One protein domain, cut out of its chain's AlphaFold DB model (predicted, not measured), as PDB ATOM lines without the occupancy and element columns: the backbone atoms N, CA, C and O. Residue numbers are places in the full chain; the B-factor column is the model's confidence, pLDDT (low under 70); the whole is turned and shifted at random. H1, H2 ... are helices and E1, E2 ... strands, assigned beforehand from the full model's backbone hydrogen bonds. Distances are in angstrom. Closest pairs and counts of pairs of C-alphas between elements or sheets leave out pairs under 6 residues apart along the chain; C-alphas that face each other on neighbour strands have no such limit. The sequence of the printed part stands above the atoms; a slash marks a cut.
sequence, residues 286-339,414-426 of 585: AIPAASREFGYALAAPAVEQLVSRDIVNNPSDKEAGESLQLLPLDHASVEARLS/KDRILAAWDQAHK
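AT A GLANCE: This is residues 286 to 339 and 414 to 426 of the 585 residues of an uncharacterized protein of Aquicella siphonis (UniProt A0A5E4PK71). Near the middle is a tiny two-strand ribbon, E1 and E2, with H3 beside E1; H2 packs on H3, and H1 lies away from H3, near H2. The printed part has 67 residues, with three named helices and two named strands in the order E1, H1, E2, H2, H3; the 34 residues in named elements are mostly helix, and the sheet E1 - E2 is antiparallel. The whole is compact, radius of gyration of the C-alphas 10.9 A, spanning 30 by 25 by 20 A.

IN THESE COORDINATES: Find E1, residues 286 to 288, 6.1 A long, from C-alpha 286 at (50.300, -1.535, 117.694); E2 is residues 323 to 325, 6.5 A. H3, residues 414 to 424, runs 14.7 A to C-alpha 424 at (49.196, 5.161, 118.388). H1 is residues 300 to 308, 12.1 A; H2 is 331 to 338, 10.6 A.

HOW THE PARTS SIT: Between E1 and E2, look for N 287 and O 324, 2.8 A apart, within hydrogen-bond range. The closest C-alphas of E1 and H3, Ile 287 and Ala 420, are 6.7 A apart. H2 and H3 touch, closest at C-alphas 338 and 414, 5.9 A, opposite ways at a tilt of 35.1 degrees, only just steep. H1 and H2 are close but not clearly touching, their closest C-alphas, 306 and 338, 8.0 A apart. In H1, H2 and H3, every O i to N i+4 pair is within hydrogen-bond range.

THE WHOLE: Residues 340 to 413 are not printed; C-alphas 339 and 414 are 7.3 A apart across the cut. The links E1 to H1 and H1 to E2 are long. Low pLDDT, under 70, includes residues 314 to 323.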
ATOM      1  N   ALA A 286      49.576  -0.928 118.804       57.62
ATOM      2  CA  ALA A 286      50.300  -1.535 117.694       57.62
ATOM      3  C   ALA A 286      51.120  -0.475 116.928       57.62
ATOM      4  O   ALA A 286      50.552   0.378 116.250       57.62
ATOM      5  N   ILE A 287      52.454  -0.506 117.011       66.31
ATOM      6  CA  ILE A 287      53.310   0.241 116.075       66.31
ATOM      7  C   ILE A 287      53.494  -0.639 114.833       66.31
ATOM      8  O   ILE A 287      54.017  -1.749 114.965       66.31
ATOM      9  N   PRO A 288      53.091  -0.204 113.625       66.75
ATOM     10  CA  PRO A 288      53.302  -1.008 112.427       66.75
ATOM     11  C   PRO A 288      54.803  -1.230 112.216       66.75
ATOM     12  O   PRO A 288      55.603  -0.318 112.400       66.75
ATOM     13  N   ALA A 289      55.211  -2.434 111.806       72.62
ATOM     14  CA  ALA A 289      56.633  -2.723 111.585       72.62
ATOM     15  C   ALA A 289      57.247  -1.814 110.500       72.62
ATOM     16  O   ALA A 289      58.449  -1.548 110.503       72.62
ATOM     17  N   ALA A 290      56.421  -1.283 109.596       74.94
ATOM     18  CA  ALA A 290      56.791  -0.222 108.675       74.94
ATOM     19  C   ALA A 290      55.655   0.794 108.516       74.94
ATOM     20  O   ALA A 290      54.495   0.422 108.364       74.94
ATOM     21  N   SER A 291      56.001   2.081 108.464       69.88
ATOM     22  CA  SER A 291      55.069   3.154 108.127       69.88
ATOM     23  C   SER A 291      55.608   3.993 106.977       69.88
ATOM     24  O   SER A 291      56.688   4.584 107.058       69.88
ATOM     25  N   ARG A 292      54.819   4.081 105.899       70.19
ATOM     26  CA  ARG A 292      55.084   5.011 104.790       70.19
ATOM     27  C   ARG A 292      54.838   6.465 105.195       70.19
ATOM     28  O   ARG A 292      55.533   7.338 104.694       70.19
ATOM     29  N   GLU A 293      53.889   6.701 106.098       66.19
ATOM     30  CA  GLU A 293      53.522   8.027 106.608       66.19
ATOM     31  C   GLU A 293      54.646   8.635 107.458       66.19
ATOM     32  O   GLU A 293      55.042   9.775 107.233       66.19
ATOM     33  N   PHE A 294      55.248   7.840 108.349       65.44
ATOM     34  CA  PHE A 294      56.366   8.271 109.208       65.44
ATOM     35  C   PHE A 294      57.745   7.937 108.625       65.44
ATOM     36  O   PHE A 294      58.775   8.188 109.254       65.44
ATOM     37  N   GLY A 295      57.785   7.348 107.426       74.81
ATOM     38  CA  GLY A 295      59.012   7.046 106.694       74.81
ATOM     39  C   GLY A 295      59.970   6.105 107.429       74.81
ATOM     40  O   GLY A 295      61.180   6.337 107.402       74.81
ATOM     41  N   TYR A 296      59.473   5.064 108.104       76.94
ATOM     42  CA  TYR A 296      60.324   4.056 108.745       76.94
ATOM     43  C   TYR A 296      59.941   2.628 108.353       76.94
ATOM     44  O   TYR A 296      58.800   2.333 108.000       76.94
ATOM     45  N   ALA A 297      60.926   1.740 108.441       81.88
ATOM     46  CA  ALA A 297      60.761   0.296 108.386       81.88
ATOM     47  C   ALA A 297      61.725  -0.317 109.406       81.88
ATOM     48  O   ALA A 297      62.934  -0.060 109.352       81.88
ATOM     49  N   LEU A 298      61.182  -1.068 110.360       78.38
ATOM     50  CA  LEU A 298      61.928  -1.728 111.421       78.38
ATOM     51  C   LEU A 298      62.512  -3.032 110.878       78.38
ATOM     52  O   LEU A 298      61.792  -3.944 110.483       78.38
ATOM     53  N   ALA A 299      63.839  -3.130 110.868       79.62
ATOM     54  CA  ALA A 299      64.518  -4.398 110.631       79.62
ATOM     55  C   ALA A 299      64.416  -5.303 111.875       79.62
ATOM     56  O   ALA A 299      64.278  -4.796 112.989       79.62
ATOM     57  N   ALA A 300      64.579  -6.621 111.715       78.81
ATOM     58  CA  ALA A 300      64.525  -7.581 112.829       78.81
ATOM     59  C   ALA A 300      65.381  -7.181 114.060       78.81
ATOM     60  O   ALA A 300      64.853  -7.203 115.169       78.81
ATOM     61  N   PRO A 301      66.624  -6.664 113.918       79.94
ATOM     62  CA  PRO A 301      67.411  -6.212 115.072       79.94
ATOM     63  C   PRO A 301      66.835  -4.991 115.808       79.94
ATOM     64  O   PRO A 301      67.165  -4.752 116.970       79.94
ATOM     65  N   ALA A 302      66.026  -4.168 115.135       80.88
ATOM     66  CA  ALA A 302      65.326  -3.052 115.766       80.88
ATOM     67  C   ALA A 302      64.114  -3.557 116.556       80.88
ATOM     68  O   ALA A 302      63.896  -3.099 117.674       80.88
ATOM     69  N   VAL A 303      63.392  -4.548 116.020       81.62
ATOM     70  CA  VAL A 303      62.296  -5.230 116.724       81.62
ATOM     71  C   VAL A 303      62.814  -5.920 117.985       81.62
ATOM     72  O   VAL A 303      62.295  -5.675 119.069       81.62
ATOM     73  N   GLU A 304      63.906  -6.681 117.886       81.12
ATOM     74  CA  GLU A 304      64.568  -7.302 119.045       81.12
ATOM     75  C   GLU A 304      64.977  -6.271 120.105       81.12
ATOM     76  O   GLU A 304      64.907  -6.535 121.308       81.12
ATOM     77  N   GLN A 305      65.399  -5.074 119.686       83.19
ATOM     78  CA  GLN A 305      65.701  -3.988 120.615       83.19
ATOM     79  C   GLN A 305      64.451  -3.420 121.284       83.19
ATOM     80  O   GLN A 305      64.514  -3.135 122.473       83.19
ATOM     81  N   LEU A 306      63.329  -3.277 120.576       85.31
ATOM     82  CA  LEU A 306      62.069  -2.844 121.186       85.31
ATOM     83  C   LEU A 306      61.560  -3.869 122.207       85.31
ATOM     84  O   LEU A 306      61.151  -3.474 123.297       85.31
ATOM     85  N   VAL A 307      61.650  -5.164 121.888       82.25
ATOM     86  CA  VAL A 307      61.283  -6.257 122.806       82.25
ATOM     87  C   VAL A 307      62.209  -6.262 124.020       82.25
ATOM     88  O   VAL A 307      61.755  -6.220 125.153       82.25
ATOM     89  N   SER A 308      63.529  -6.244 123.809       79.69
ATOM     90  CA  SER A 308      64.508  -6.301 124.908       79.69
ATOM     91  C   SER A 308      64.605  -5.031 125.753       79.69
ATOM     92  O   SER A 308      65.258  -5.064 126.792       79.69
ATOM     93  N   ARG A 309      64.006  -3.922 125.306       85.19
ATOM     94  CA  ARG A 309      63.828  -2.681 126.078       85.19
ATOM     95  C   ARG A 309      62.468  -2.628 126.772       85.19
ATOM     96  O   ARG A 309      62.138  -1.584 127.336       85.19
ATOM     97  N   ASP A 310      61.684  -3.703 126.691       80.31
ATOM     98  CA  ASP A 310      60.319  -3.796 127.195       80.31
ATOM     99  C   ASP A 310      59.448  -2.645 126.660       80.31
ATOM    100  O   ASP A 310      58.804  -1.947 127.430       80.31
ATOM    101  N   ILE A 311      59.493  -2.344 125.361       80.56
ATOM    102  CA  ILE A 311      58.622  -1.320 124.745       80.56
ATOM    103  C   ILE A 311      57.429  -1.986 124.068       80.56
ATOM    104  O   ILE A 311      56.321  -1.462 124.119       80.56
ATOM    105  N   VAL A 312      57.659  -3.150 123.466       77.75
ATOM    106  CA  VAL A 312      56.644  -3.965 122.799       77.75
ATOM    107  C   VAL A 312      56.634  -5.368 123.397       77.75
ATOM    108  O   VAL A 312      57.651  -5.832 123.917       77.75
ATOM    109  N   ASN A 313      55.490  -6.041 123.330       72.12
ATOM    110  CA  ASN A 313      55.358  -7.445 123.679       72.12
ATOM    111  C   ASN A 313      56.190  -8.313 122.719       72.12
ATOM    112  O   ASN A 313      56.520  -7.882 121.614       72.12
ATOM    113  N   ASN A 314      56.537  -9.529 123.137       69.81
ATOM    114  CA  ASN A 314      57.307 -10.454 122.312       69.81
ATOM    115  C   ASN A 314      56.419 -10.963 121.158       69.81
ATOM    116  O   ASN A 314      55.489 -11.724 121.436       69.81
ATOM    117  N   PRO A 315      56.646 -10.532 119.900       60.44
ATOM    118  CA  PRO A 315      55.797 -10.943 118.790       60.44
ATOM    119  C   PRO A 315      55.939 -12.453 118.588       60.44
ATOM    120  O   PRO A 315      57.047 -12.991 118.650       60.44
ATOM    121  N   SER A 316      54.828 -13.153 118.365       55.16
ATOM    122  CA  SER A 316      54.909 -14.564 117.988       55.16
ATOM    123  C   SER A 316      55.563 -14.693 116.604       55.16
ATOM    124  O   SER A 316      55.422 -13.804 115.763       55.16
ATOM    125  N   ASP A 317      56.253 -15.807 116.322       48.78
ATOM    126  CA  ASP A 317      56.928 -16.032 115.025       48.78
ATOM    127  C   ASP A 317      55.975 -15.904 113.812       48.78
ATOM    128  O   ASP A 317      56.423 -15.697 112.685       48.78
ATOM    129  N   LYS A 318      54.655 -16.007 114.038       43.72
ATOM    130  CA  LYS A 318      53.594 -15.885 113.025       43.72
ATOM    131  C   LYS A 318      53.165 -14.434 112.739       43.72
ATOM    132  O   LYS A 318      52.538 -14.198 111.715       43.72
ATOM    133  N   GLU A 319      53.523 -13.473 113.592       48.69
ATOM    134  CA  GLU A 319      53.170 -12.042 113.478       48.69
ATOM    135  C   GLU A 319      54.328 -11.180 112.947       48.69
ATOM    136  O   GLU A 319      54.244  -9.948 112.915       48.69
ATOM    137  N   ALA A 320      55.425 -11.820 112.533       44.41
ATOM    138  CA  ALA A 320      56.624 -11.180 112.010       44.41
ATOM    139  C   ALA A 320      56.346 -10.454 110.677       44.41
ATOM    140  O   ALA A 320      56.685 -10.936 109.599       44.41
ATOM    141  N   GLY A 321      55.726  -9.275 110.740       53.09
ATOM    142  CA  GLY A 321      55.520  -8.426 109.569       53.09
ATOM    143  C   GLY A 321      54.439  -7.353 109.677       53.09
ATOM    144  O   GLY A 321      54.504  -6.398 108.907       53.09
ATOM    145  N   GLU A 322      53.478  -7.457 110.598       62.75
ATOM    146  CA  GLU A 322      52.255  -6.648 110.476       62.75
ATOM    147  C   GLU A 322      52.171  -5.516 111.507       62.75
ATOM    148  O   GLU A 322      52.067  -4.349 111.123       62.75
ATOM    149  N   SER A 323      52.314  -5.797 112.807       67.69
ATOM    150  CA  SER A 323      52.304  -4.748 113.836       67.69
ATOM    151  C   SER A 323      52.871  -5.227 115.180       67.69
ATOM    152  O   SER A 323      52.749  -6.396 115.530       67.69
ATOM    153  N   LEU A 324      53.541  -4.337 115.920       73.81
ATOM    154  CA  LEU A 324      54.166  -4.624 117.214       73.81
ATOM    155  C   LEU A 324      53.315  -4.054 118.343       73.81
ATOM    156  O   LEU A 324      53.192  -2.836 118.444       73.81
ATOM    157  N   GLN A 325      52.779  -4.909 119.210       71.94
ATOM    158  CA  GLN A 325      51.975  -4.468 120.351       71.94
ATOM    159  C   GLN A 325      52.844  -3.818 121.432       71.94
ATOM    160  O   GLN A 325      53.776  -4.434 121.926       71.94
ATOM    161  N   LEU A 326      52.528  -2.595 121.827       71.06
ATOM    162  CA  LEU A 326      53.193  -1.784 122.834       71.06
ATOM    163  C   LEU A 326      52.770  -2.239 124.221       71.06
ATOM    164  O   LEU A 326      51.616  -2.587 124.457       71.06
ATOM    165  N   LEU A 327      53.714  -2.165 125.150       66.00
ATOM    166  CA  LEU A 327      53.425  -2.297 126.569       66.00
ATOM    167  C   LEU A 327      52.784  -1.001 127.103       66.00
ATOM    168  O   LEU A 327      53.060   0.080 126.573       66.00
ATOM    169  N   PRO A 328      51.957  -1.083 128.162       62.84
ATOM    170  CA  PRO A 328      51.286   0.071 128.761       62.84
ATOM    171  C   PRO A 328      52.289   0.936 129.540       62.84
ATOM    172  O   PRO A 328      52.470   0.799 130.748       62.84
ATOM    173  N   LEU A 329      52.994   1.806 128.823       68.25
ATOM    174  CA  LEU A 329      54.019   2.703 129.350       68.25
ATOM    175  C   LEU A 329      53.598   4.154 129.153       68.25
ATOM    176  O   LEU A 329      52.939   4.464 128.173       68.25
ATOM    177  N   ASP A 330      54.020   5.052 130.042       70.44
ATOM    178  CA  ASP A 330      53.915   6.486 129.774       70.44
ATOM    179  C   ASP A 330      54.977   6.951 128.761       70.44
ATOM    180  O   ASP A 330      56.001   6.289 128.541       70.44
ATOM    181  N   HIS A 331      54.737   8.118 128.156       77.31
ATOM    182  CA  HIS A 331      55.622   8.714 127.151       77.31
ATOM    183  C   HIS A 331      57.069   8.827 127.640       77.31
ATOM    184  O   HIS A 331      58.003   8.366 126.982       77.31
ATOM    185  N   ALA A 332      57.246   9.343 128.860       81.81
ATOM    186  CA  ALA A 332      58.553   9.535 129.478       81.81
ATOM    187  C   ALA A 332      59.318   8.210 129.649       81.81
ATOM    188  O   ALA A 332      60.539   8.156 129.474       81.81
ATOM    189  N   SER A 333      58.615   7.122 129.967       83.06
ATOM    190  CA  SER A 333      59.183   5.782 130.095       83.06
ATOM    191  C   SER A 333      59.610   5.218 128.749       83.06
ATOM    192  O   SER A 333      60.687   4.620 128.666       83.06
ATOM    193  N   VAL A 334      58.804   5.404 127.701       84.56
ATOM    194  CA  VAL A 334      59.145   4.980 126.334       84.56
ATOM    195  C   VAL A 334      60.345   5.770 125.823       84.56
ATOM    196  O   VAL A 334      61.327   5.173 125.373       84.56
ATOM    197  N   GLU A 335      60.335   7.091 125.986       88.69
ATOM    198  CA  GLU A 335      61.452   7.961 125.621       88.69
ATOM    199  C   GLU A 335      62.740   7.552 126.349       88.69
ATOM    200  O   GLU A 335      63.792   7.396 125.716       88.69
ATOM    201  N   ALA A 336      62.675   7.298 127.659       86.88
ATOM    202  CA  ALA A 336      63.825   6.850 128.443       86.88
ATOM    203  C   ALA A 336      64.364   5.479 127.986       86.88
ATOM    204  O   ALA A 336      65.580   5.255 127.977       86.88
ATOM    205  N   ARG A 337      63.481   4.557 127.577       87.62
ATOM    206  CA  ARG A 337      63.855   3.221 127.073       87.62
ATOM    207  C   ARG A 337      64.442   3.273 125.658       87.62
ATOM    208  O   ARG A 337      65.369   2.518 125.351       87.62
ATOM    209  N   LEU A 338      63.974   4.179 124.801       90.19
ATOM    210  CA  LEU A 338      64.517   4.379 123.448       90.19
ATOM    211  C   LEU A 338      65.843   5.148 123.446       90.19
ATOM    212  O   LEU A 338      66.716   4.893 122.608       90.19
ATOM    213  N   SER A 339      66.010   6.054 124.407       90.56
ATOM    214  CA  SER A 339      67.217   6.865 124.566       90.56
ATOM    215  C   SER A 339      68.448   6.034 124.937       90.56
ATOM    216  O   SER A 339      68.364   4.870 125.341       90.56
ATOM    217  N   LYS A 414      64.486   6.326 116.788       88.31
ATOM    218  CA  LYS A 414      63.837   6.736 118.049       88.31
ATOM    219  C   LYS A 414      62.753   7.795 117.849       88.31
ATOM    220  O   LYS A 414      61.620   7.550 118.238       88.31
ATOM    221  N   ASP A 415      63.071   8.926 117.223       88.69
ATOM    222  CA  ASP A 415      62.123  10.045 117.116       88.69
ATOM    223  C   ASP A 415      60.910   9.695 116.243       88.69
ATOM    224  O   ASP A 415      59.794  10.130 116.509       88.69
ATOM    225  N   ARG A 416      61.106   8.858 115.217       84.44
ATOM    226  CA  ARG A 416      60.015   8.375 114.354       84.44
ATOM    227  C   ARG A 416      59.142   7.351 115.070       84.44
ATOM    228  O   ARG A 416      57.935   7.349 114.872       84.44
ATOM    229  N   ILE A 417      59.755   6.499 115.892       80.31
ATOM    230  CA  ILE A 417      59.048   5.543 116.747       80.31
ATOM    231  C   ILE A 417      58.254   6.297 117.814       80.31
ATOM    232  O   ILE A 417      57.107   5.941 118.030       80.31
ATOM    233  N   LEU A 418      58.812   7.350 118.423       85.00
ATOM    234  CA  LEU A 418      58.096   8.212 119.369       85.00
ATOM    235  C   LEU A 418      56.921   8.924 118.704       85.00
ATOM    236  O   LEU A 418      55.820   8.845 119.215       85.00
ATOM    237  N   ALA A 419      57.104   9.520 117.525       79.19
ATOM    238  CA  ALA A 419      55.993  10.150 116.806       79.19
ATOM    239  C   ALA A 419      54.888   9.142 116.430       79.19
ATOM    240  O   ALA A 419      53.700   9.439 116.547       79.19
ATOM    241  N   ALA A 420      55.269   7.932 116.006       73.88
ATOM    242  CA  ALA A 420      54.315   6.858 115.747       73.88
ATOM    243  C   ALA A 420      53.636   6.371 117.034       73.88
ATOM    244  O   ALA A 420      52.449   6.057 117.010       73.88
ATOM    245  N   TRP A 421      54.374   6.331 118.145       78.12
ATOM    246  CA  TRP A 421      53.862   6.009 119.469       78.12
ATOM    247  C   TRP A 421      52.861   7.062 119.935       78.12
ATOM    248  O   TRP A 421      51.764   6.684 120.297       78.12
ATOM    249  N   ASP A 422      53.165   8.356 119.831       72.88
ATOM    250  CA  ASP A 422      52.283   9.468 120.228       72.88
ATOM    251  C   ASP A 422      50.938   9.420 119.495       72.88
ATOM    252  O   ASP A 422      49.885   9.718 120.053       72.88
ATOM    253  N   GLN A 423      50.961   9.012 118.226       64.38
ATOM    254  CA  GLN A 423      49.751   8.846 117.429       64.38
ATOM    255  C   GLN A 423      49.005   7.544 117.747       64.38
ATOM    256  O   GLN A 423      47.773   7.515 117.713       64.38
ATOM    257  N   ALA A 424      49.742   6.472 118.045       61.00
ATOM    258  CA  ALA A 424      49.196   5.161 118.388       61.00
ATOM    259  C   ALA A 424      48.824   5.020 119.874       61.00
ATOM    260  O   ALA A 424      48.165   4.052 120.243       61.00
ATOM    261  N   HIS A 425      49.250   5.944 120.728       61.03
ATOM    262  CA  HIS A 425      49.063   5.928 122.167       61.03
ATOM    263  C   HIS A 425      48.480   7.269 122.591       61.03
ATOM    264  O   HIS A 425      49.176   8.237 122.888       61.03
ATOM    265  N   LYS A 426      47.152   7.325 122.621       55.53
ATOM    266  CA  LYS A 426      46.460   8.412 123.305       55.53
ATOM    267  C   LYS A 426      46.675   8.202 124.802       55.53
ATOM    268  O   LYS A 426      46.437   7.095 125.280       55.53
TER     269      LYS A 426